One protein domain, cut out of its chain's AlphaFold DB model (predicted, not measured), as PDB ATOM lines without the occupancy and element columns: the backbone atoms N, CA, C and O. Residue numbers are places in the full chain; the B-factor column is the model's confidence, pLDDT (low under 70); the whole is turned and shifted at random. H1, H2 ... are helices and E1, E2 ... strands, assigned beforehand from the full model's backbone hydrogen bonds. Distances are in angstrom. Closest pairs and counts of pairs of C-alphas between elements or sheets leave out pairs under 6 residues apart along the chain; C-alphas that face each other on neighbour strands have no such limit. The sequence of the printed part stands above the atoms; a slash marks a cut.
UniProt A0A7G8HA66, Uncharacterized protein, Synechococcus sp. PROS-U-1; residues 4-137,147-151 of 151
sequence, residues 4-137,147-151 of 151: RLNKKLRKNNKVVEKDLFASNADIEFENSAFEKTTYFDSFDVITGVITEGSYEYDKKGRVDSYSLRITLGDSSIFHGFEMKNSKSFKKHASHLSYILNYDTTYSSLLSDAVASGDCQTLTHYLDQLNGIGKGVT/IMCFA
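This is residues 4 to 137 and 147 to 151 of the 151 residues of an uncharacterized protein of Synechococcus sp. PROS-U-1 (UniProt A0A7G8HA66). A twisted sheet of five strands forms a wall, with helices H1, H2 and H3 over one face of it. H4 and the short strand E6 sit together beyond the edge strand E5. The printed part has 139 residues, with four named helices and six named strands in the order H1 E1 E2 E3 E4 E5 H2 H3 H4 E6; the sheet's order is E1 E2 E3 E4 E5, antiparallel throughout. The class is mixed, helices and strands, in two layers: helices on one face of a sheet. The whole is compact, with a radius of gyration of the C-alphas of 15.2 A, and elongated, spanning 49 by 30 by 25 A.

Begin with H1, residues 4 to 20, which is on the sheet. Next find E1, residues 27 to 32, E2, 37 to 44, E3, 49 to 57, E4, 63 to 72, and E5, 75 to 82: a meander, each strand the antiparallel neighbour of the one before. Look for N 30 and O 39 at 2.9 A between E1 and E2, N 53 and O 40 at 2.8 A between E2 and E3, N 69 and O 52 at 2.7 A between E3 and E4, and N 79 and O 68 at 2.7 A between E4 and E5. H2, residues 89 to 105, lies over E4 on the same face as H1, at a height over the sheet of 10.0 A. H1 and H2 touch, closest at the C-alphas of Leu 20 and Ser 97, 4.4 A apart. H3, residues 107 to 116, is on that same face; its closest C-alphas to E5 are Val 114 and Ser 75, 6.3 A apart. H4, residues 119 to 130, forms a helical hairpin with H3, touching it with residues 119 to 122 alone; the C-alphas of Ala 113 and Thr 121 are closest, at 6.3 A. E6, residues 147 to 150, pairs with no named strand; its closest C-alpha to H4 is Cys 149, 5.3 A from that of Cys 119. In H1, H2, H3 and H4 every O i to N i+4 pair is within hydrogen-bond range.

Find C-alpha 4 at (6.050, -23.925, -14.166); from there H1 runs 23.7 A. E1 measures 16.3 A, E2 23.4 A, E3 26.4 A, E4 27.1 A and E5 23.5 A. H2 starts at C-alpha 89, (18.931, -32.576, -5.468), and runs 24.1 A. H3 covers 14.0 A, H4 15.8 A and E6 9.8 A, ending at C-alpha 150, (18.999, -44.706, 16.887).

The two C-alphas farthest apart, Arg 4 and Ser 116, are 48.9 A apart. Residues 138 to 146 are not printed, and C-alphas 137 and 147 are 19.7 A apart across this cut. Of the links that are printed whole, none is long. The mean pLDDT of the printed part is 73.3; 61 residues are under 70, among them 72 to 88 and 102 to 115.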
ATOM      1  N   ARG A   4       4.622 -24.010 -14.510       88.38
ATOM      2  CA  ARG A   4       6.050 -23.925 -14.166       88.38
ATOM      3  C   ARG A   4       6.413 -24.847 -13.003       88.38
ATOM      4  O   ARG A   4       7.475 -25.459 -13.053       88.38
ATOM      5  N   LEU A   5       5.544 -24.941 -11.995       87.56
ATOM      6  CA  LEU A   5       5.728 -25.833 -10.853       87.56
ATOM      7  C   LEU A   5       5.637 -27.301 -11.292       87.56
ATOM      8  O   LEU A   5       6.597 -28.033 -11.087       87.56
ATOM      9  N   ASN A   6       4.600 -27.681 -12.050       87.12
ATOM     10  CA  ASN A   6       4.470 -29.035 -12.617       87.12
ATOM     11  C   ASN A   6       5.708 -29.464 -13.416       87.12
ATOM     12  O   ASN A   6       6.192 -30.585 -13.284       87.12
ATOM     13  N   LYS A   7       6.261 -28.563 -14.242       90.38
ATOM     14  CA  LYS A   7       7.475 -28.848 -15.021       90.38
ATOM     15  C   LYS A   7       8.697 -29.106 -14.133       90.38
ATOM     16  O   LYS A   7       9.582 -29.846 -14.547       90.38
ATOM     17  N   LYS A   8       8.780 -28.473 -12.962       88.50
ATOM     18  CA  LYS A   8       9.875 -28.690 -12.012       88.50
ATOM     19  C   LYS A   8       9.701 -29.977 -11.218       88.50
ATOM     20  O   LYS A   8      10.657 -30.735 -11.167       88.50
ATOM     21  N   LEU A   9       8.499 -30.265 -10.719       88.50
ATOM     22  CA  LEU A   9       8.222 -31.527 -10.025       88.50
ATOM     23  C   LEU A   9       8.518 -32.726 -10.933       88.50
ATOM     24  O   LEU A   9       9.302 -33.588 -10.572       88.50
ATOM     25  N   ARG A  10       8.081 -32.687 -12.199       89.50
ATOM     26  CA  ARG A  10       8.453 -33.713 -13.196       89.50
ATOM     27  C   ARG A  10       9.963 -33.864 -13.410       89.50
ATOM     28  O   ARG A  10      10.414 -34.937 -13.790       89.50
ATOM     29  N   LYS A  11      10.755 -32.799 -13.243       89.06
ATOM     30  CA  LYS A  11      12.222 -32.896 -13.327       89.06
ATOM     31  C   LYS A  11      12.815 -33.536 -12.076       89.06
ATOM     32  O   LYS A  11      13.772 -34.285 -12.217       89.06
ATOM     33  N   ASN A  12      12.265 -33.239 -10.905       87.19
ATOM     34  CA  ASN A  12      12.686 -33.853  -9.651       87.19
ATOM     35  C   ASN A  12      12.310 -35.345  -9.637       87.19
ATOM     36  O   ASN A  12      13.174 -36.164  -9.367       87.19
ATOM     37  N   ASN A  13      11.105 -35.723 -10.071       87.81
ATOM     38  CA  ASN A  13      10.708 -37.134 -10.192       87.81
ATOM     39  C   ASN A  13      11.659 -37.918 -11.106       87.81
ATOM     40  O   ASN A  13      12.123 -38.984 -10.739       87.81
ATOM     41  N   LYS A  14      12.080 -37.332 -12.236       87.19
ATOM     42  CA  LYS A  14      13.097 -37.951 -13.107       87.19
ATOM     43  C   LYS A  14      14.466 -38.129 -12.454       87.19
ATOM     44  O   LYS A  14      15.228 -38.984 -12.894       87.19
ATOM     45  N   VAL A  15      14.821 -37.282 -11.490       84.44
ATOM     46  CA  VAL A  15      16.043 -37.462 -10.694       84.44
ATOM     47  C   VAL A  15      15.859 -38.644  -9.744       84.44
ATOM     48  O   VAL A  15      16.761 -39.460  -9.652       84.44
ATOM     49  N   VAL A  16      14.688 -38.799  -9.120       81.56
ATOM     50  CA  VAL A  16      14.363 -39.990  -8.316       81.56
ATOM     51  C   VAL A  16      14.425 -41.255  -9.188       81.56
ATOM     52  O   VAL A  16      15.240 -42.131  -8.941       81.56
ATOM     53  N   GLU A  17      13.689 -41.317 -10.297       82.81
ATOM     54  CA  GLU A  17      13.679 -42.489 -11.195       82.81
ATOM     55  C   GLU A  17      15.079 -42.919 -11.666       82.81
ATOM     56  O   GLU A  17      15.410 -44.105 -11.701       82.81
ATOM     57  N   LYS A  18      15.915 -41.953 -12.066       80.50
ATOM     58  CA  LYS A  18      17.213 -42.244 -12.688       80.50
ATOM     59  C   LYS A  18      18.346 -42.376 -11.696       80.50
ATOM     60  O   LYS A  18      19.170 -43.269 -11.841       80.50
ATOM     61  N   ASP A  19      18.429 -41.427 -10.772       76.19
ATOM     62  CA  ASP A  19      19.576 -41.293  -9.888       76.19
ATOM     63  C   ASP A  19      19.357 -42.044  -8.565       76.19
ATOM     64  O   ASP A  19      20.357 -42.293  -7.907       76.19
ATOM     65  N   LEU A  20      18.117 -42.411  -8.185       75.19
ATOM     66  CA  LEU A  20      17.823 -43.220  -6.989       75.19
ATOM     67  C   LEU A  20      17.650 -44.711  -7.314       75.19
ATOM     68  O   LEU A  20      18.385 -45.540  -6.782       75.19
ATOM     69  N   PHE A  21      16.719 -45.034  -8.215       73.94
ATOM     70  CA  PHE A  21      16.288 -46.412  -8.501       73.94
ATOM     71  C   PHE A  21      16.877 -47.017  -9.785       73.94
ATOM     72  O   PHE A  21      16.486 -48.108 -10.192       73.94
ATOM     73  N   ALA A  22      17.800 -46.311 -10.449       60.84
ATOM     74  CA  ALA A  22      18.491 -46.790 -11.648       60.84
ATOM     75  C   ALA A  22      17.542 -47.403 -12.708       60.84
ATOM     76  O   ALA A  22      17.722 -48.536 -13.140       60.84
ATOM     77  N   SER A  23      16.521 -46.649 -13.139       57.25
ATOM     78  CA  SER A  23      15.636 -46.920 -14.298       57.25
ATOM     79  C   SER A  23      14.845 -48.238 -14.367       57.25
ATOM     80  O   SER A  23      14.048 -48.372 -15.291       57.25
ATOM     81  N   ASN A  24      15.031 -49.180 -13.441       57.47
ATOM     82  CA  ASN A  24      14.470 -50.534 -13.542       57.47
ATOM     83  C   ASN A  24      13.331 -50.810 -12.553       57.47
ATOM     84  O   ASN A  24      12.764 -51.897 -12.591       57.47
ATOM     85  N   ALA A  25      13.007 -49.853 -11.683       65.06
ATOM     86  CA  ALA A  25      11.891 -49.970 -10.759       65.06
ATOM     87  C   ALA A  25      10.655 -49.238 -11.297       65.06
ATOM     88  O   ALA A  25      10.766 -48.105 -11.780       65.06
ATOM     89  N   ASP A  26       9.490 -49.875 -11.184       75.88
ATOM     90  CA  ASP A  26       8.210 -49.189 -11.330       75.88
ATOM     91  C   ASP A  26       8.017 -48.295 -10.101       75.88
ATOM     92  O   ASP A  26       8.019 -48.775  -8.968       75.88
ATOM     93  N   ILE A  27       7.924 -46.983 -10.337       84.19
ATOM     94  CA  ILE A  27       7.804 -45.972  -9.282       84.19
ATOM     95  C   ILE A  27       6.512 -45.202  -9.491       84.19
ATOM     96  O   ILE A  27       6.313 -44.572 -10.539       84.19
ATOM     97  N   GLU A  28       5.669 -45.189  -8.470       88.75
ATOM     98  CA  GLU A  28       4.476 -44.359  -8.440       88.75
ATOM     99  C   GLU A  28       4.787 -43.033  -7.741       88.75
ATOM    100  O   GLU A  28       5.587 -42.962  -6.813       88.75
ATOM    101  N   PHE A  29       4.215 -41.932  -8.239       89.94
ATOM    102  CA  PHE A  29       4.413 -40.601  -7.665       89.94
ATOM    103  C   PHE A  29       3.072 -39.939  -7.380       89.94
ATOM    104  O   PHE A  29       2.284 -39.696  -8.300       89.94
ATOM    105  N   GLU A  30       2.890 -39.471  -6.151       91.50
ATOM    106  CA  GLU A  30       1.749 -38.660  -5.746       91.50
ATOM    107  C   GLU A  30       2.207 -37.247  -5.362       91.50
ATOM    108  O   GLU A  30       3.099 -37.056  -4.543       91.50
ATOM    109  N   ASN A  31       1.608 -36.213  -5.960       86.31
ATOM    110  CA  ASN A  31       1.973 -34.823  -5.668       86.31
ATOM    111  C   ASN A  31       0.872 -34.121  -4.860       86.31
ATOM    112  O   ASN A  31      -0.139 -33.702  -5.430       86.31
ATOM    113  N   SER A  32       1.121 -33.875  -3.573       87.00
ATOM    114  CA  SER A  32       0.243 -33.092  -2.699       87.00
ATOM    115  C   SER A  32       0.580 -31.601  -2.775       87.00
ATOM    116  O   SER A  32       1.568 -31.111  -2.227       87.00
ATOM    117  N   ALA A  33      -0.266 -30.839  -3.473       77.88
ATOM    118  CA  ALA A  33      -0.102 -29.388  -3.601       77.88
ATOM    119  C   ALA A  33      -0.346 -28.629  -2.284       77.88
ATOM    120  O   ALA A  33       0.157 -27.515  -2.121       77.88
ATOM    121  N   PHE A  34      -1.162 -29.203  -1.395       82.88
ATOM    122  CA  PHE A  34      -1.530 -28.617  -0.108       82.88
ATOM    123  C   PHE A  34      -0.360 -28.697   0.877       82.88
ATOM    124  O   PHE A  34       0.065 -27.675   1.415       82.88
ATOM    125  N   GLU A  35       0.220 -29.887   1.009       84.12
ATOM    126  CA  GLU A  35       1.374 -30.151   1.878       84.12
ATOM    127  C   GLU A  35       2.677 -29.621   1.272       84.12
ATOM    128  O   GLU A  35       3.628 -29.323   1.986       84.12
ATOM    129  N   LYS A  36       2.678 -29.383  -0.046       90.25
ATOM    130  CA  LYS A  36       3.875 -29.117  -0.849       90.25
ATOM    131  C   LYS A  36       4.864 -30.279  -0.785       90.25
ATOM    132  O   LYS A  36       6.072 -30.069  -0.717       90.25
ATOM    133  N   THR A  37       4.322 -31.485  -0.876       90.06
ATOM    134  CA  THR A  37       5.069 -32.736  -0.767       90.06
ATOM    135  C   THR A  37       4.806 -33.588  -1.994       90.06
ATOM    136  O   THR A  37       3.702 -33.586  -2.547       90.06
ATOM    137  N   THR A  38       5.836 -34.272  -2.467       90.00
ATOM    138  CA  THR A  38       5.704 -35.348  -3.442       90.00
ATOM    139  C   THR A  38       6.071 -36.640  -2.743       90.00
ATOM    140  O   THR A  38       7.193 -36.756  -2.258       90.00
ATOM    141  N   TYR A  39       5.137 -37.576  -2.703       91.12
ATOM    142  CA  TYR A  39       5.343 -38.939  -2.244       91.12
ATOM    143  C   TYR A  39       5.693 -39.822  -3.436       91.12
ATOM    144  O   TYR A  39       5.304 -39.526  -4.573       91.12
ATOM    145  N   PHE A  40       6.456 -40.871  -3.179       90.12
ATOM    146  CA  PHE A  40       6.716 -41.915  -4.151       90.12
ATOM    147  C   PHE A  40       6.949 -43.246  -3.461       90.12
ATOM    148  O   PHE A  40       7.446 -43.295  -2.334       90.12
ATOM    149  N   ASP A  41       6.636 -44.311  -4.172       88.44
ATOM    150  CA  ASP A  41       6.849 -45.675  -3.734       88.44
ATOM    151  C   ASP A  41       7.366 -46.526  -4.891       88.44
ATOM    152  O   ASP A  41       7.176 -46.210  -6.066       88.44
ATOM    153  N   SER A  42       8.117 -47.560  -4.538       86.00
ATOM    154  CA  SER A  42       8.761 -48.482  -5.462       86.00
ATOM    155  C   SER A  42       8.756 -49.874  -4.862       86.00
ATOM    156  O   SER A  42       9.038 -50.042  -3.672       86.00
ATOM    157  N   PHE A  43       8.549 -50.876  -5.710       81.50
ATOM    158  CA  PHE A  43       8.645 -52.282  -5.339       81.50
ATOM    159  C   PHE A  43       9.686 -53.002  -6.199       81.50
ATOM    160  O   PHE A  43       9.591 -53.009  -7.427       81.50
ATOM    161  N   ASP A  44      10.675 -53.619  -5.556       75.06
ATOM    162  CA  ASP A  44      11.627 -54.505  -6.224       75.06
ATOM    163  C   ASP A  44      11.164 -55.960  -6.080       75.06
ATOM    164  O   ASP A  44      11.222 -56.557  -5.007       75.06
ATOM    165  N   VAL A  45      10.720 -56.545  -7.194       70.06
ATOM    166  CA  VAL A  45      10.200 -57.920  -7.258       70.06
ATOM    167  C   VAL A  45      11.270 -58.973  -6.934       70.06
ATOM    168  O   VAL A  45      10.929 -60.056  -6.465       70.06
ATOM    169  N   ILE A  46      12.554 -58.693  -7.187       69.75
ATOM    170  CA  ILE A  46      13.647 -59.661  -6.988       69.75
ATOM    171  C   ILE A  46      13.947 -59.818  -5.500       69.75
ATOM    172  O   ILE A  46      14.154 -60.928  -5.014       69.75
ATOM    173  N   THR A  47      13.992 -58.699  -4.789       68.12
ATOM    174  CA  THR A  47      14.388 -58.637  -3.378       68.12
ATOM    175  C   THR A  47      13.189 -58.579  -2.430       68.12
ATOM    176  O   THR A  47      13.346 -58.819  -1.236       68.12
ATOM    177  N   GLY A  48      11.990 -58.278  -2.942       70.94
ATOM    178  CA  GLY A  48      10.784 -58.045  -2.147       70.94
ATOM    179  C   GLY A  48      10.811 -56.726  -1.367       70.94
ATOM    180  O   GLY A  48       9.983 -56.537  -0.476       70.94
ATOM    181  N   VAL A  49      11.761 -55.830  -1.663       75.25
ATOM    182  CA  VAL A  49      11.917 -54.548  -0.967       75.25
ATOM    183  C   VAL A  49      10.826 -53.576  -1.406       75.25
ATOM    184  O   VAL A  49      10.648 -53.323  -2.600       75.25
ATOM    185  N   ILE A  50      10.161 -52.958  -0.431       79.94
ATOM    186  CA  ILE A  50       9.307 -51.788  -0.651       79.94
ATOM    187  C   ILE A  50      10.091 -50.555  -0.217       79.94
ATOM    188  O   ILE A  50      10.558 -50.470   0.917       79.94
ATOM    189  N   THR A  51      10.231 -49.585  -1.111       80.12
ATOM    190  CA  THR A  51      10.823 -48.286  -0.790       80.12
ATOM    191  C   THR A  51       9.749 -47.222  -0.892       80.12
ATOM    192  O   THR A  51       9.234 -46.982  -1.976       80.12
ATOM    193  N   GLU A  52       9.451 -46.558   0.216       86.06
ATOM    194  CA  GLU A  52       8.569 -45.396   0.273       86.06
ATOM    195  C   GLU A  52       9.423 -44.155   0.507       86.06
ATOM    196  O   GLU A  52      10.421 -44.185   1.225       86.06
ATOM    197  N   GLY A  53       9.049 -43.018  -0.049       86.00
ATOM    198  CA  GLY A  53       9.728 -41.785   0.288       86.00
ATOM    199  C   GLY A  53       8.935 -40.557  -0.079       86.00
ATOM    200  O   GLY A  53       7.858 -40.605  -0.676       86.00
ATOM    201  N   SER A  54       9.466 -39.417   0.332       87.38
ATOM    202  CA  SER A  54       8.841 -38.139   0.052       87.38
ATOM    203  C   SER A  54       9.864 -37.027  -0.050       87.38
ATOM    204  O   SER A  54      10.972 -37.116   0.477       87.38
ATOM    205  N   TYR A  55       9.492 -35.954  -0.736       86.81
ATOM    206  CA  TYR A  55      10.253 -34.718  -0.709       86.81
ATOM    207  C   TYR A  55       9.339 -33.507  -0.617       86.81
ATOM    208  O   TYR A  55       8.342 -33.403  -1.336       86.81
ATOM    209  N   GLU A  56       9.701 -32.561   0.243       87.62
ATOM    210  CA  GLU A  56       9.002 -31.285   0.354       87.62
ATOM    211  C   GLU A  56       9.610 -30.267  -0.606       87.62
ATOM    212  O   GLU A  56      10.819 -30.256  -0.877       87.62
ATOM    213  N   TYR A  57       8.769 -29.378  -1.125       86.69
ATOM    214  CA  TYR A  57       9.184 -28.358  -2.071       86.69
ATOM    215  C   TYR A  57       8.609 -26.971  -1.780       86.69
ATOM    216  O   TYR A  57       7.472 -26.778  -1.353       86.69
ATOM    217  N   ASP A  58       9.387 -25.942  -2.107       86.00
ATOM    218  CA  ASP A  58       8.946 -24.562  -1.966       86.00
ATOM    219  C   ASP A  58       7.944 -24.147  -3.064       86.00
ATOM    220  O   ASP A  58       7.707 -24.830  -4.065       86.00
ATOM    221  N   LYS A  59       7.394 -22.930  -2.955       84.62
ATOM    222  CA  LYS A  59       6.485 -22.355  -3.973       84.62
ATOM    223  C   LYS A  59       7.103 -22.283  -5.382       84.62
ATOM    224  O   LYS A  59       6.383 -22.116  -6.370       84.62
ATOM    225  N   LYS A  60       8.434 -22.350  -5.492       84.75
ATOM    226  CA  LYS A  60       9.191 -22.349  -6.747       84.75
ATOM    227  C   LYS A  60       9.563 -23.768  -7.196       84.75
ATOM    228  O   LYS A  60      10.222 -23.849  -8.234       84.75
ATOM    229  N   GLY A  61       9.171 -24.839  -6.503       83.06
ATOM    230  CA  GLY A  61       9.511 -26.234  -6.809       83.06
ATOM    231  C   GLY A  61      10.973 -26.603  -6.536       83.06
ATOM    232  O   GLY A  61      11.522 -27.447  -7.244       83.06
ATOM    233  N   ARG A  62      11.647 -25.895  -5.622       82.25
ATOM    234  CA  ARG A  62      12.957 -26.287  -5.075       82.25
ATOM    235  C   ARG A  62      12.720 -27.256  -3.921       82.25
ATOM    236  O   ARG A  62      11.786 -27.023  -3.172       82.25
ATOM    237  N   VAL A  63      13.529 -28.306  -3.826       81.31
ATOM    238  CA  VAL A  63      13.406 -29.319  -2.770       81.31
ATOM    239  C   VAL A  63      14.089 -28.816  -1.501       81.31
ATOM    240  O   VAL A  63      15.249 -28.402  -1.577       81.31
ATOM    241  N   ASP A  64      13.366 -28.855  -0.382       77.44
ATOM    242  CA  ASP A  64      13.808 -28.359   0.931       77.44
ATOM    243  C   ASP A  64      14.041 -29.499   1.946       77.44
ATOM    244  O   ASP A  64      14.844 -29.362   2.865       77.44
ATOM    245  N   SER A  65      13.383 -30.646   1.791       74.81
ATOM    246  CA  SER A  65      13.594 -31.826   2.637       74.81
ATOM    247  C   SER A  65      13.277 -33.103   1.864       74.81
ATOM    248  O   SER A  65      12.612 -33.059   0.823       74.81
ATOM    249  N   TYR A  66      13.810 -34.227   2.337       77.94
ATOM    250  CA  TYR A  66      13.610 -35.539   1.742       77.94
ATOM    251  C   TYR A  66      13.535 -36.615   2.830       77.94
ATOM    252  O   TYR A  66      14.305 -36.603   3.787       77.94
ATOM    253  N   SER A  67      12.650 -37.589   2.674       76.88
ATOM    254  CA  SER A  67      12.583 -38.756   3.550       76.88
ATOM    255  C   SER A  67      12.518 -40.038   2.734       76.88
ATOM    256  O   SER A  67      11.977 -40.058   1.628       76.88
ATOM    257  N   LEU A  68      13.112 -41.096   3.275       77.88
ATOM    258  CA  LEU A  68      13.127 -42.431   2.699       77.88
ATOM    259  C   LEU A  68      12.790 -43.438   3.790       77.88
ATOM    260  O   LEU A  68      13.352 -43.399   4.879       77.88
ATOM    261  N   ARG A  69      11.917 -44.376   3.482       77.19
ATOM    262  CA  ARG A  69      11.631 -45.546   4.290       77.19
ATOM    263  C   ARG A  69      11.829 -46.775   3.422       77.19
ATOM    264  O   ARG A  69      11.338 -46.833   2.301       77.19
ATOM    265  N   ILE A  70      12.557 -47.744   3.943       73.38
ATOM    266  CA  ILE A  70      12.857 -48.994   3.260       73.38
ATOM    267  C   ILE A  70      12.279 -50.111   4.116       73.38
ATOM    268  O   ILE A  70      12.621 -50.249   5.289       73.38
ATOM    269  N   THR A  71      11.385 -50.895   3.535       74.31
ATOM    270  CA  THR A  71      10.716 -52.014   4.189       74.31
ATOM    271  C   THR A  71      11.196 -53.318   3.556       74.31
ATOM    272  O   THR A  71      11.088 -53.513   2.345       74.31
ATOM    273  N   LEU A  72      11.746 -54.197   4.395       69.69
ATOM    274  CA  LEU A  72      12.284 -55.514   4.062       69.69
ATOM    275  C   LEU A  72      11.442 -56.573   4.793       69.69
ATOM    276  O   LEU A  72      11.636 -56.805   5.986       69.69
ATOM    277  N   GLY A  73      10.472 -57.196   4.116       66.75
ATOM    278  CA  GLY A  73       9.529 -58.109   4.782       66.75
ATOM    279  C   GLY A  73       8.729 -57.404   5.893       66.75
ATOM    280  O   GLY A  73       8.158 -56.346   5.649       66.75
ATOM    281  N   ASP A  74       8.724 -57.952   7.116       60.38
ATOM    282  CA  ASP A  74       8.042 -57.361   8.291       60.38
ATOM    283  C   ASP A  74       8.844 -56.225   8.972       60.38
ATOM    284  O   ASP A  74       8.423 -55.647   9.977       60.38
ATOM    285  N   SER A  75      10.022 -55.903   8.439       60.53
ATOM    286  CA  SER A  75      10.988 -54.970   9.025       60.53
ATOM    287  C   SER A  75      10.988 -53.637   8.283       60.53
ATOM    288  O   SER A  75      11.023 -53.637   7.055       60.53
ATOM    289  N   SER A  76      11.013 -52.491   8.982       63.91
ATOM    290  CA  SER A  76      11.088 -51.177   8.318       63.91
ATOM    291  C   SER A  76      12.195 -50.282   8.872       63.91
ATOM    292  O   SER A  76      12.183 -49.904  10.044       63.91
ATOM    293  N   ILE A  77      13.113 -49.875   8.002       65.31
ATOM    294  CA  ILE A  77      14.202 -48.945   8.295       65.31
ATOM    295  C   ILE A  77      13.808 -47.559   7.770       65.31
ATOM    296  O   ILE A  77      13.303 -47.427   6.654       65.31
ATOM    297  N   PHE A  78      14.004 -46.511   8.574       68.56
ATOM    298  CA  PHE A  78      13.656 -45.142   8.202       68.56
ATOM    299  C   PHE A  78      14.885 -44.224   8.161       68.56
ATOM    300  O   PHE A  78      15.646 -44.068   9.116       68.56
ATOM    301  N   HIS A  79      15.040 -43.527   7.046       66.19
ATOM    302  CA  HIS A  79      16.088 -42.546   6.841       66.19
ATOM    303  C   HIS A  79      15.476 -41.171   6.537       66.19
ATOM    304  O   HIS A  79      14.883 -40.940   5.482       66.19
ATOM    305  N   GLY A  80      15.627 -40.231   7.474       62.19
ATOM    306  CA  GLY A  80      15.133 -38.860   7.347       62.19
ATOM    307  C   GLY A  80      16.257 -37.872   7.039       62.19
ATOM    308  O   GLY A  80      17.277 -37.836   7.727       62.19
ATOM    309  N   PHE A  81      16.074 -37.018   6.031       62.88
ATOM    310  CA  PHE A  81      17.090 -36.045   5.625       62.88
ATOM    311  C   PHE A  81      16.485 -34.645   5.452       62.88
ATOM    312  O   PHE A  81      15.743 -34.369   4.510       62.88
ATOM    313  N   GLU A  82      16.839 -33.696   6.320       60.25
ATOM    314  CA  GLU A  82      16.472 -32.294   6.094       60.25
ATOM    315  C   GLU A  82      17.493 -31.604   5.169       60.25
ATOM    316  O   GLU A  82      18.693 -31.558   5.447       60.25
ATOM    317  N   MET A  83      17.033 -31.007   4.065       59.41
ATOM    318  CA  MET A  83      17.898 -30.436   3.029       59.41
ATOM    319  C   MET A  83      17.738 -28.920   2.895       59.41
ATOM    320  O   MET A  83      17.229 -28.399   1.902       59.41
ATOM    321  N   LYS A  84      18.282 -28.156   3.840       54.41
ATOM    322  CA  LYS A  84      18.237 -26.692   3.739       54.41
ATOM    323  C   LYS A  84      19.068 -26.177   2.546       54.41
ATOM    324  O   LYS A  84      20.295 -26.115   2.595       54.41
ATOM    325  N   ASN A  85      18.384 -25.710   1.496       55.22
ATOM    326  CA  ASN A  85      18.929 -24.822   0.456       55.22
ATOM    327  C   ASN A  85      20.082 -25.414  -0.406       55.22
ATOM    328  O   ASN A  85      21.028 -24.710  -0.771       55.22
ATOM    329  N   SER A  86      20.017 -26.702  -0.767       51.31
ATOM    330  CA  SER A  86      21.048 -27.377  -1.583       51.31
ATOM    331  C   SER A  86      20.925 -27.087  -3.091       51.31
ATOM    332  O   SER A  86      19.857 -27.190  -3.693       51.31
ATOM    333  N   LYS A  87      22.054 -26.760  -3.742       54.34
ATOM    334  CA  LYS A  87      22.139 -26.483  -5.192       54.34
ATOM    335  C   LYS A  87      21.997 -27.720  -6.094       54.34
ATOM    336  O   LYS A  87      21.892 -27.530  -7.305       54.34
ATOM    337  N   SER A  88      21.955 -28.959  -5.590       63.41
ATOM    338  CA  SER A  88      21.679 -30.105  -6.475       63.41
ATOM    339  C   SER A  88      21.061 -31.312  -5.769       63.41
ATOM    340  O   SER A  88      21.779 -32.223  -5.362       63.41
ATOM    341  N   PHE A  89      19.725 -31.371  -5.755       70.19
ATOM    342  CA  PHE A  89      18.931 -32.576  -5.468       70.19
ATOM    343  C   PHE A  89      19.522 -33.845  -6.116       70.19
ATOM    344  O   PHE A  89      19.660 -34.867  -5.461       70.19
ATOM    345  N   LYS A  90      20.031 -33.731  -7.352       71.31
ATOM    346  CA  LYS A  90      20.732 -34.802  -8.079       71.31
ATOM    347  C   LYS A  90      21.905 -35.449  -7.325       71.31
ATOM    348  O   LYS A  90      22.000 -36.667  -7.289       71.31
ATOM    349  N   LYS A  91      22.798 -34.654  -6.724       68.81
ATOM    350  CA  LYS A  91      23.956 -35.188  -5.978       68.81
ATOM    351  C   LYS A  91      23.514 -35.970  -4.734       68.81
ATOM    352  O   LYS A  91      24.199 -36.887  -4.302       68.81
ATOM    353  N   HIS A  92      22.370 -35.605  -4.166       67.44
ATOM    354  CA  HIS A  92      21.819 -36.278  -2.996       67.44
ATOM    355  C   HIS A  92      21.031 -37.531  -3.381       67.44
ATOM    356  O   HIS A  92      21.197 -38.550  -2.727       67.44
ATOM    357  N   ALA A  93      20.287 -37.508  -4.489       68.88
ATOM    358  CA  ALA A  93      19.661 -38.705  -5.047       68.88
ATOM    359  C   ALA A  93      20.690 -39.818  -5.317       68.88
ATOM    360  O   ALA A  93      20.461 -40.954  -4.923       68.88
ATOM    361  N   SER A  94      21.878 -39.484  -5.843       68.88
ATOM    362  CA  SER A  94      22.957 -40.475  -5.986       68.88
ATOM    363  C   SER A  94      23.499 -41.011  -4.653       68.88
ATOM    364  O   SER A  94      23.928 -42.157  -4.596       68.88
ATOM    365  N   HIS A  95      23.488 -40.220  -3.572       67.56
ATOM    366  CA  HIS A  95      23.864 -40.724  -2.239       67.56
ATOM    367  C   HIS A  95      22.780 -41.639  -1.658       67.56
ATOM    368  O   HIS A  95      23.086 -42.635  -1.019       67.56
ATOM    369  N   LEU A  96      21.513 -41.319  -1.897       69.31
ATOM    370  CA  LEU A  96      20.394 -42.165  -1.500       69.31
ATOM    371  C   LEU A  96      20.374 -43.473  -2.298       69.31
ATOM    372  O   LEU A  96      20.045 -44.511  -1.746       69.31
ATOM    373  N   SER A  97      20.809 -43.457  -3.561       71.12
ATOM    374  CA  SER A  97      21.029 -44.688  -4.329       71.12
ATOM    375  C   SER A  97      22.133 -45.542  -3.725       71.12
ATOM    376  O   SER A  97      22.032 -46.764  -3.723       71.12
ATOM    377  N   TYR A  98      23.175 -44.919  -3.165       72.00
ATOM    378  CA  TYR A  98      24.177 -45.653  -2.400       72.00
ATOM    379  C   TYR A  98      23.557 -46.304  -1.161       72.00
ATOM    380  O   TYR A  98      23.809 -47.479  -0.938       72.00
ATOM    381  N   ILE A  99      22.720 -45.579  -0.406       68.69
ATOM    382  CA  ILE A  99      21.984 -46.128   0.745       68.69
ATOM    383  C   ILE A  99      21.128 -47.321   0.305       68.69
ATOM    384  O   ILE A  99      21.367 -48.415   0.788       68.69
ATOM    385  N   LEU A 100      20.275 -47.169  -0.716       70.75
ATOM    386  CA  LEU A 100      19.462 -48.270  -1.254       70.75
ATOM    387  C   LEU A 100      20.292 -49.486  -1.686       70.75
ATOM    388  O   LEU A 100      19.923 -50.625  -1.405       70.75
ATOM    389  N   ASN A 101      21.420 -49.268  -2.366       70.19
ATOM    390  CA  ASN A 101      22.303 -50.362  -2.766       70.19
ATOM    391  C   ASN A 101      22.997 -51.011  -1.560       70.19
ATOM    392  O   ASN A 101      23.180 -52.224  -1.542       70.19
ATOM    393  N   TYR A 102      23.387 -50.234  -0.550       69.12
ATOM    394  CA  TYR A 102      24.014 -50.751   0.664       69.12
ATOM    395  C   TYR A 102      22.988 -51.525   1.515       69.12
ATOM    396  O   TYR A 102      23.260 -52.662   1.888       69.12
ATOM    397  N   ASP A 103      21.772 -51.000   1.694       69.12
ATOM    398  CA  ASP A 103      20.655 -51.673   2.375       69.12
ATOM    399  C   ASP A 103      20.312 -53.012   1.713       69.12
ATOM    400  O   ASP A 103      20.193 -54.037   2.383       69.12
ATOM    401  N   THR A 104      20.202 -53.036   0.382       65.81
ATOM    402  CA  THR A 104      19.914 -54.273  -0.363       65.81
ATOM    403  C   THR A 104      21.076 -55.268  -0.312       65.81
ATOM    404  O   THR A 104      20.842 -56.472  -0.176       65.81
ATOM    405  N   THR A 105      22.325 -54.788  -0.328       68.31
ATOM    406  CA  THR A 105      23.533 -55.628  -0.200       68.31
ATOM    407  C   THR A 105      23.625 -56.298   1.171       68.31
ATOM    408  O   THR A 105      24.043 -57.451   1.264       68.31
ATOM    409  N   TYR A 106      23.210 -55.608   2.234       65.06
ATOM    410  CA  TYR A 106      23.219 -56.125   3.606       65.06
ATOM    411  C   TYR A 106      21.850 -56.654   4.061       65.06
ATOM    412  O   TYR A 106      21.659 -56.905   5.251       65.06
ATOM    413  N   SER A 107      20.914 -56.871   3.130       63.53
ATOM    414  CA  SER A 107      19.517 -57.222   3.425       63.53
ATOM    415  C   SER A 107      19.358 -58.422   4.361       63.53
ATOM    416  O   SER A 107      18.528 -58.361   5.263       63.53
ATOM    417  N   SER A 108      20.175 -59.474   4.232       62.88
ATOM    418  CA  SER A 108      20.118 -60.628   5.144       62.88
ATOM    419  C   SER A 108      20.562 -60.276   6.567       62.88
ATOM    420  O   SER A 108      19.925 -60.675   7.533       62.88
ATOM    421  N   LEU A 109      21.624 -59.477   6.699       65.75
ATOM    422  CA  LEU A 109      22.186 -59.070   7.989       65.75
ATOM    423  C   LEU A 109      21.267 -58.074   8.710       65.75
ATOM    424  O   LEU A 109      21.108 -58.141   9.927       65.75
ATOM    425  N   LEU A 110      20.621 -57.186   7.952       67.31
ATOM    426  CA  LEU A 110      19.606 -56.265   8.459       67.31
ATOM    427  C   LEU A 110      18.317 -56.996   8.833       67.31
ATOM    428  O   LEU A 110      17.765 -56.726   9.894       67.31
ATOM    429  N   SER A 111      17.866 -57.947   8.013       65.38
ATOM    430  CA  SER A 111      16.695 -58.775   8.315       65.38
ATOM    431  C   SER A 111      16.890 -59.564   9.612       65.38
ATOM    432  O   SER A 111      15.992 -59.578  10.451       65.38
ATOM    433  N   ASP A 112      18.064 -60.164   9.823       68.06
ATOM    434  CA  ASP A 112      18.375 -60.904  11.052       68.06
ATOM    435  C   ASP A 112      18.480 -59.977  12.274       68.06
ATOM    436  O   ASP A 112      17.948 -60.291  13.342       68.06
ATOM    437  N   ALA A 113      19.119 -58.811  12.130       68.31
ATOM    438  CA  ALA A 113      19.229 -57.825  13.206       68.31
ATOM    439  C   ALA A 113      17.856 -57.264  13.611       68.31
ATOM    440  O   ALA A 113      17.570 -57.123  14.800       68.31
ATOM    441  N   VAL A 114      16.971 -57.003  12.643       66.69
ATOM    442  CA  VAL A 114      15.599 -56.576  12.939       66.69
ATOM    443  C   VAL A 114      14.794 -57.721  13.559       66.69
ATOM    444  O   VAL A 114      14.185 -57.521  14.606       66.69
ATOM    445  N   ALA A 115      14.840 -58.932  12.998       66.94
ATOM    446  CA  ALA A 115      14.108 -60.081  13.540       66.94
ATOM    447  C   ALA A 115      14.520 -60.429  14.983       66.94
ATOM    448  O   ALA A 115      13.688 -60.857  15.781       66.94
ATOM    449  N   SER A 116      15.795 -60.226  15.328       70.38
ATOM    450  CA  SER A 116      16.348 -60.517  16.658       70.38
ATOM    451  C   SER A 116      16.273 -59.355  17.653       70.38
ATOM    452  O   SER A 116      16.557 -59.557  18.835       70.38
ATOM    453  N   GLY A 117      15.871 -58.154  17.224       69.50
ATOM    454  CA  GLY A 117      15.854 -56.986  18.104       69.50
ATOM    455  C   GLY A 117      17.239 -56.382  18.379       69.50
ATOM    456  O   GLY A 117      17.394 -55.651  19.358       69.50
ATOM    457  N   ASP A 118      18.255 -56.694  17.569       76.88
ATOM    458  CA  ASP A 118      19.641 -56.274  17.789       76.88
ATOM    459  C   ASP A 118      19.866 -54.809  17.382       76.88
ATOM    460  O   ASP A 118      20.364 -54.479  16.298       76.88
ATOM    461  N   CYS A 119      19.516 -53.903  18.298       75.38
ATOM    462  CA  CYS A 119      19.762 -52.480  18.111       75.38
ATOM    463  C   CYS A 119      21.248 -52.133  17.969       75.38
ATOM    464  O   CYS A 119      21.539 -51.113  17.359       75.38
ATOM    465  N   GLN A 120      22.193 -52.924  18.486       76.44
ATOM    466  CA  GLN A 120      23.613 -52.579  18.379       76.44
ATOM    467  C   GLN A 120      24.106 -52.741  16.938       76.44
ATOM    468  O   GLN A 120      24.784 -51.853  16.414       76.44
ATOM    469  N   THR A 121      23.724 -53.836  16.278       75.69
ATOM    470  CA  THR A 121      24.017 -54.049  14.854       75.69
ATOM    471  C   THR A 121      23.343 -52.986  13.985       75.69
ATOM    472  O   THR A 121      23.983 -52.427  13.091       75.69
ATOM    473  N   LEU A 122      22.089 -52.627  14.288       72.69
ATOM    474  CA  LEU A 122      21.374 -51.566  13.571       72.69
ATOM    475  C   LEU A 122      21.997 -50.183  13.791       72.69
ATOM    476  O   LEU A 122      22.163 -49.439  12.832       72.69
ATOM    477  N   THR A 123      22.392 -49.838  15.015       72.62
ATOM    478  CA  THR A 123      23.075 -48.573  15.316       72.62
ATOM    479  C   THR A 123      24.421 -48.491  14.598       72.62
ATOM    480  O   THR A 123      24.685 -47.494  13.936       72.62
ATOM    481  N   HIS A 124      25.236 -49.553  14.619       74.25
ATOM    482  CA  HIS A 124      26.498 -49.581  13.870       74.25
ATOM    483  C   HIS A 124      26.301 -49.437  12.358       74.25
ATOM    484  O   HIS A 124      27.091 -48.761  11.694       74.25
ATOM    485  N   TYR A 125      25.250 -50.049  11.814       73.75
ATOM    486  CA  TYR A 125      24.869 -49.880  10.418       73.75
ATOM    487  C   TYR A 125      24.488 -48.424  10.099       73.75
ATOM    488  O   TYR A 125      25.021 -47.824   9.163       73.75
ATOM    489  N   LEU A 126      23.613 -47.827  10.912       71.38
ATOM    490  CA  LEU A 126      23.166 -46.440  10.758       71.38
ATOM    491  C   LEU A 126      24.335 -45.443  10.919       71.38
ATOM    492  O   LEU A 126      24.415 -44.478  10.156       71.38
ATOM    493  N   ASP A 127      25.289 -45.705  11.815       69.56
ATOM    494  CA  ASP A 127      26.519 -44.914  11.987       69.56
ATOM    495  C   ASP A 127      27.412 -44.922  10.740       69.56
ATOM    496  O   ASP A 127      27.950 -43.882  10.342       69.56
ATOM    497  N   GLN A 128      27.552 -46.076  10.081       68.38
ATOM    498  CA  GLN A 128      28.299 -46.166   8.823       68.38
ATOM    499  C   GLN A 128      27.667 -45.297   7.729       68.38
ATOM    500  O   GLN A 128      28.389 -44.727   6.911       68.38
ATOM    501  N   LEU A 129      26.340 -45.136   7.743       64.44
ATOM    502  CA  LEU A 129      25.617 -44.259   6.821       64.44
ATOM    503  C   LEU A 129      25.708 -42.773   7.215       64.44
ATOM    504  O   LEU A 129      25.789 -41.911   6.333       64.44
ATOM    505  N   ASN A 130      25.761 -42.464   8.516       58.75
ATOM    506  CA  ASN A 130      25.876 -41.103   9.061       58.75
ATOM    507  C   ASN A 130      27.145 -40.371   8.553       58.75
ATOM    508  O   ASN A 130      27.144 -39.158   8.338       58.75
ATOM    509  N   GLY A 131      28.216 -41.111   8.238       53.69
ATOM    510  CA  GLY A 131      29.460 -40.571   7.667       53.69
ATOM    511  C   GLY A 131      29.431 -40.239   6.165       53.69
ATOM    512  O   GLY A 131      30.365 -39.613   5.657       53.69
ATOM    513  N   ILE A 132      28.384 -40.634   5.435       54.78
ATOM    514  CA  ILE A 132      28.358 -40.603   3.960       54.78
ATOM    515  C   ILE A 132      27.738 -39.298   3.413       54.78
ATOM    516  O   ILE A 132      27.957 -38.933   2.254       54.78
ATOM    517  N   GLY A 133      27.028 -38.510   4.233       49.44
ATOM    518  CA  GLY A 133      26.287 -37.334   3.759       49.44
ATOM    519  C   GLY A 133      26.430 -36.072   4.611       49.44
ATOM    520  O   GLY A 133      26.014 -36.023   5.761       49.44
ATOM    521  N   LYS A 134      26.876 -34.961   4.005       50.56
ATOM    522  CA  LYS A 134      26.579 -33.625   4.553       50.56
ATOM    523  C   LYS A 134      25.062 -33.399   4.500       50.56
ATOM    524  O   LYS A 134      24.519 -33.307   3.397       50.56
ATOM    525  N   GLY A 135      24.416 -33.266   5.660       50.12
ATOM    526  CA  GLY A 135      22.983 -32.964   5.778       50.12
ATOM    527  C   GLY A 135      22.090 -34.139   6.190       50.12
ATOM    528  O   GLY A 135      20.875 -34.005   6.112       50.12
ATOM    529  N   VAL A 136      22.658 -35.270   6.624       55.75
ATOM    530  CA  VAL A 136      21.891 -36.288   7.357       55.75
ATOM    531  C   VAL A 136      21.632 -35.761   8.763       55.75
ATOM    532  O   VAL A 136      22.573 -35.425   9.477       55.75
ATOM    533  N   THR A 137      20.361 -35.598   9.123       54.62
ATOM    534  CA  THR A 137      19.958 -35.045  10.426       54.62
ATOM    535  C   THR A 137      19.459 -36.111  11.386       54.62
ATOM    536  O   THR A 137      19.515 -35.893  12.593       54.62
ATOM    537  N   ILE A 147      10.094 -50.871  18.417       64.06
ATOM    538  CA  ILE A 147      11.414 -50.564  19.000       64.06
ATOM    539  C   ILE A 147      12.185 -49.665  18.038       64.06
ATOM    540  O   ILE A 147      12.461 -50.059  16.909       64.06
ATOM    541  N   MET A 148      12.526 -48.461  18.493       67.12
ATOM    542  CA  MET A 148      13.326 -47.505  17.731       67.12
ATOM    543  C   MET A 148      14.798 -47.639  18.124       67.12
ATOM    544  O   MET A 148      15.157 -47.356  19.268       67.12
ATOM    545  N   CYS A 149      15.645 -48.044  17.181       67.69
ATOM    546  CA  CYS A 149      17.096 -48.010  17.335       67.69
ATOM    547  C   CYS A 149      17.625 -46.741  16.654       67.69
ATOM    548  O   CYS A 149      17.304 -46.473  15.493       67.69
ATOM    549  N   PHE A 150      18.421 -45.958  17.374       66.25
ATOM    550  CA  PHE A 150      18.999 -44.706  16.887       66.25
ATOM    551  C   PHE A 150      20.512 -44.864  16.718       66.25
ATOM    552  O   PHE A 150      21.137 -45.600  17.487       66.25
ATOM    553  N   ALA A 151      21.072 -44.179  15.722       59.53
ATOM    554  CA  ALA A 151      22.485 -43.804  15.731       59.53
ATOM    555  C   ALA A 151      22.667 -42.487  16.487       59.53
ATOM    556  O   ALA A 151      21.799 -41.598  16.305       59.53
TER     557      ALA A 151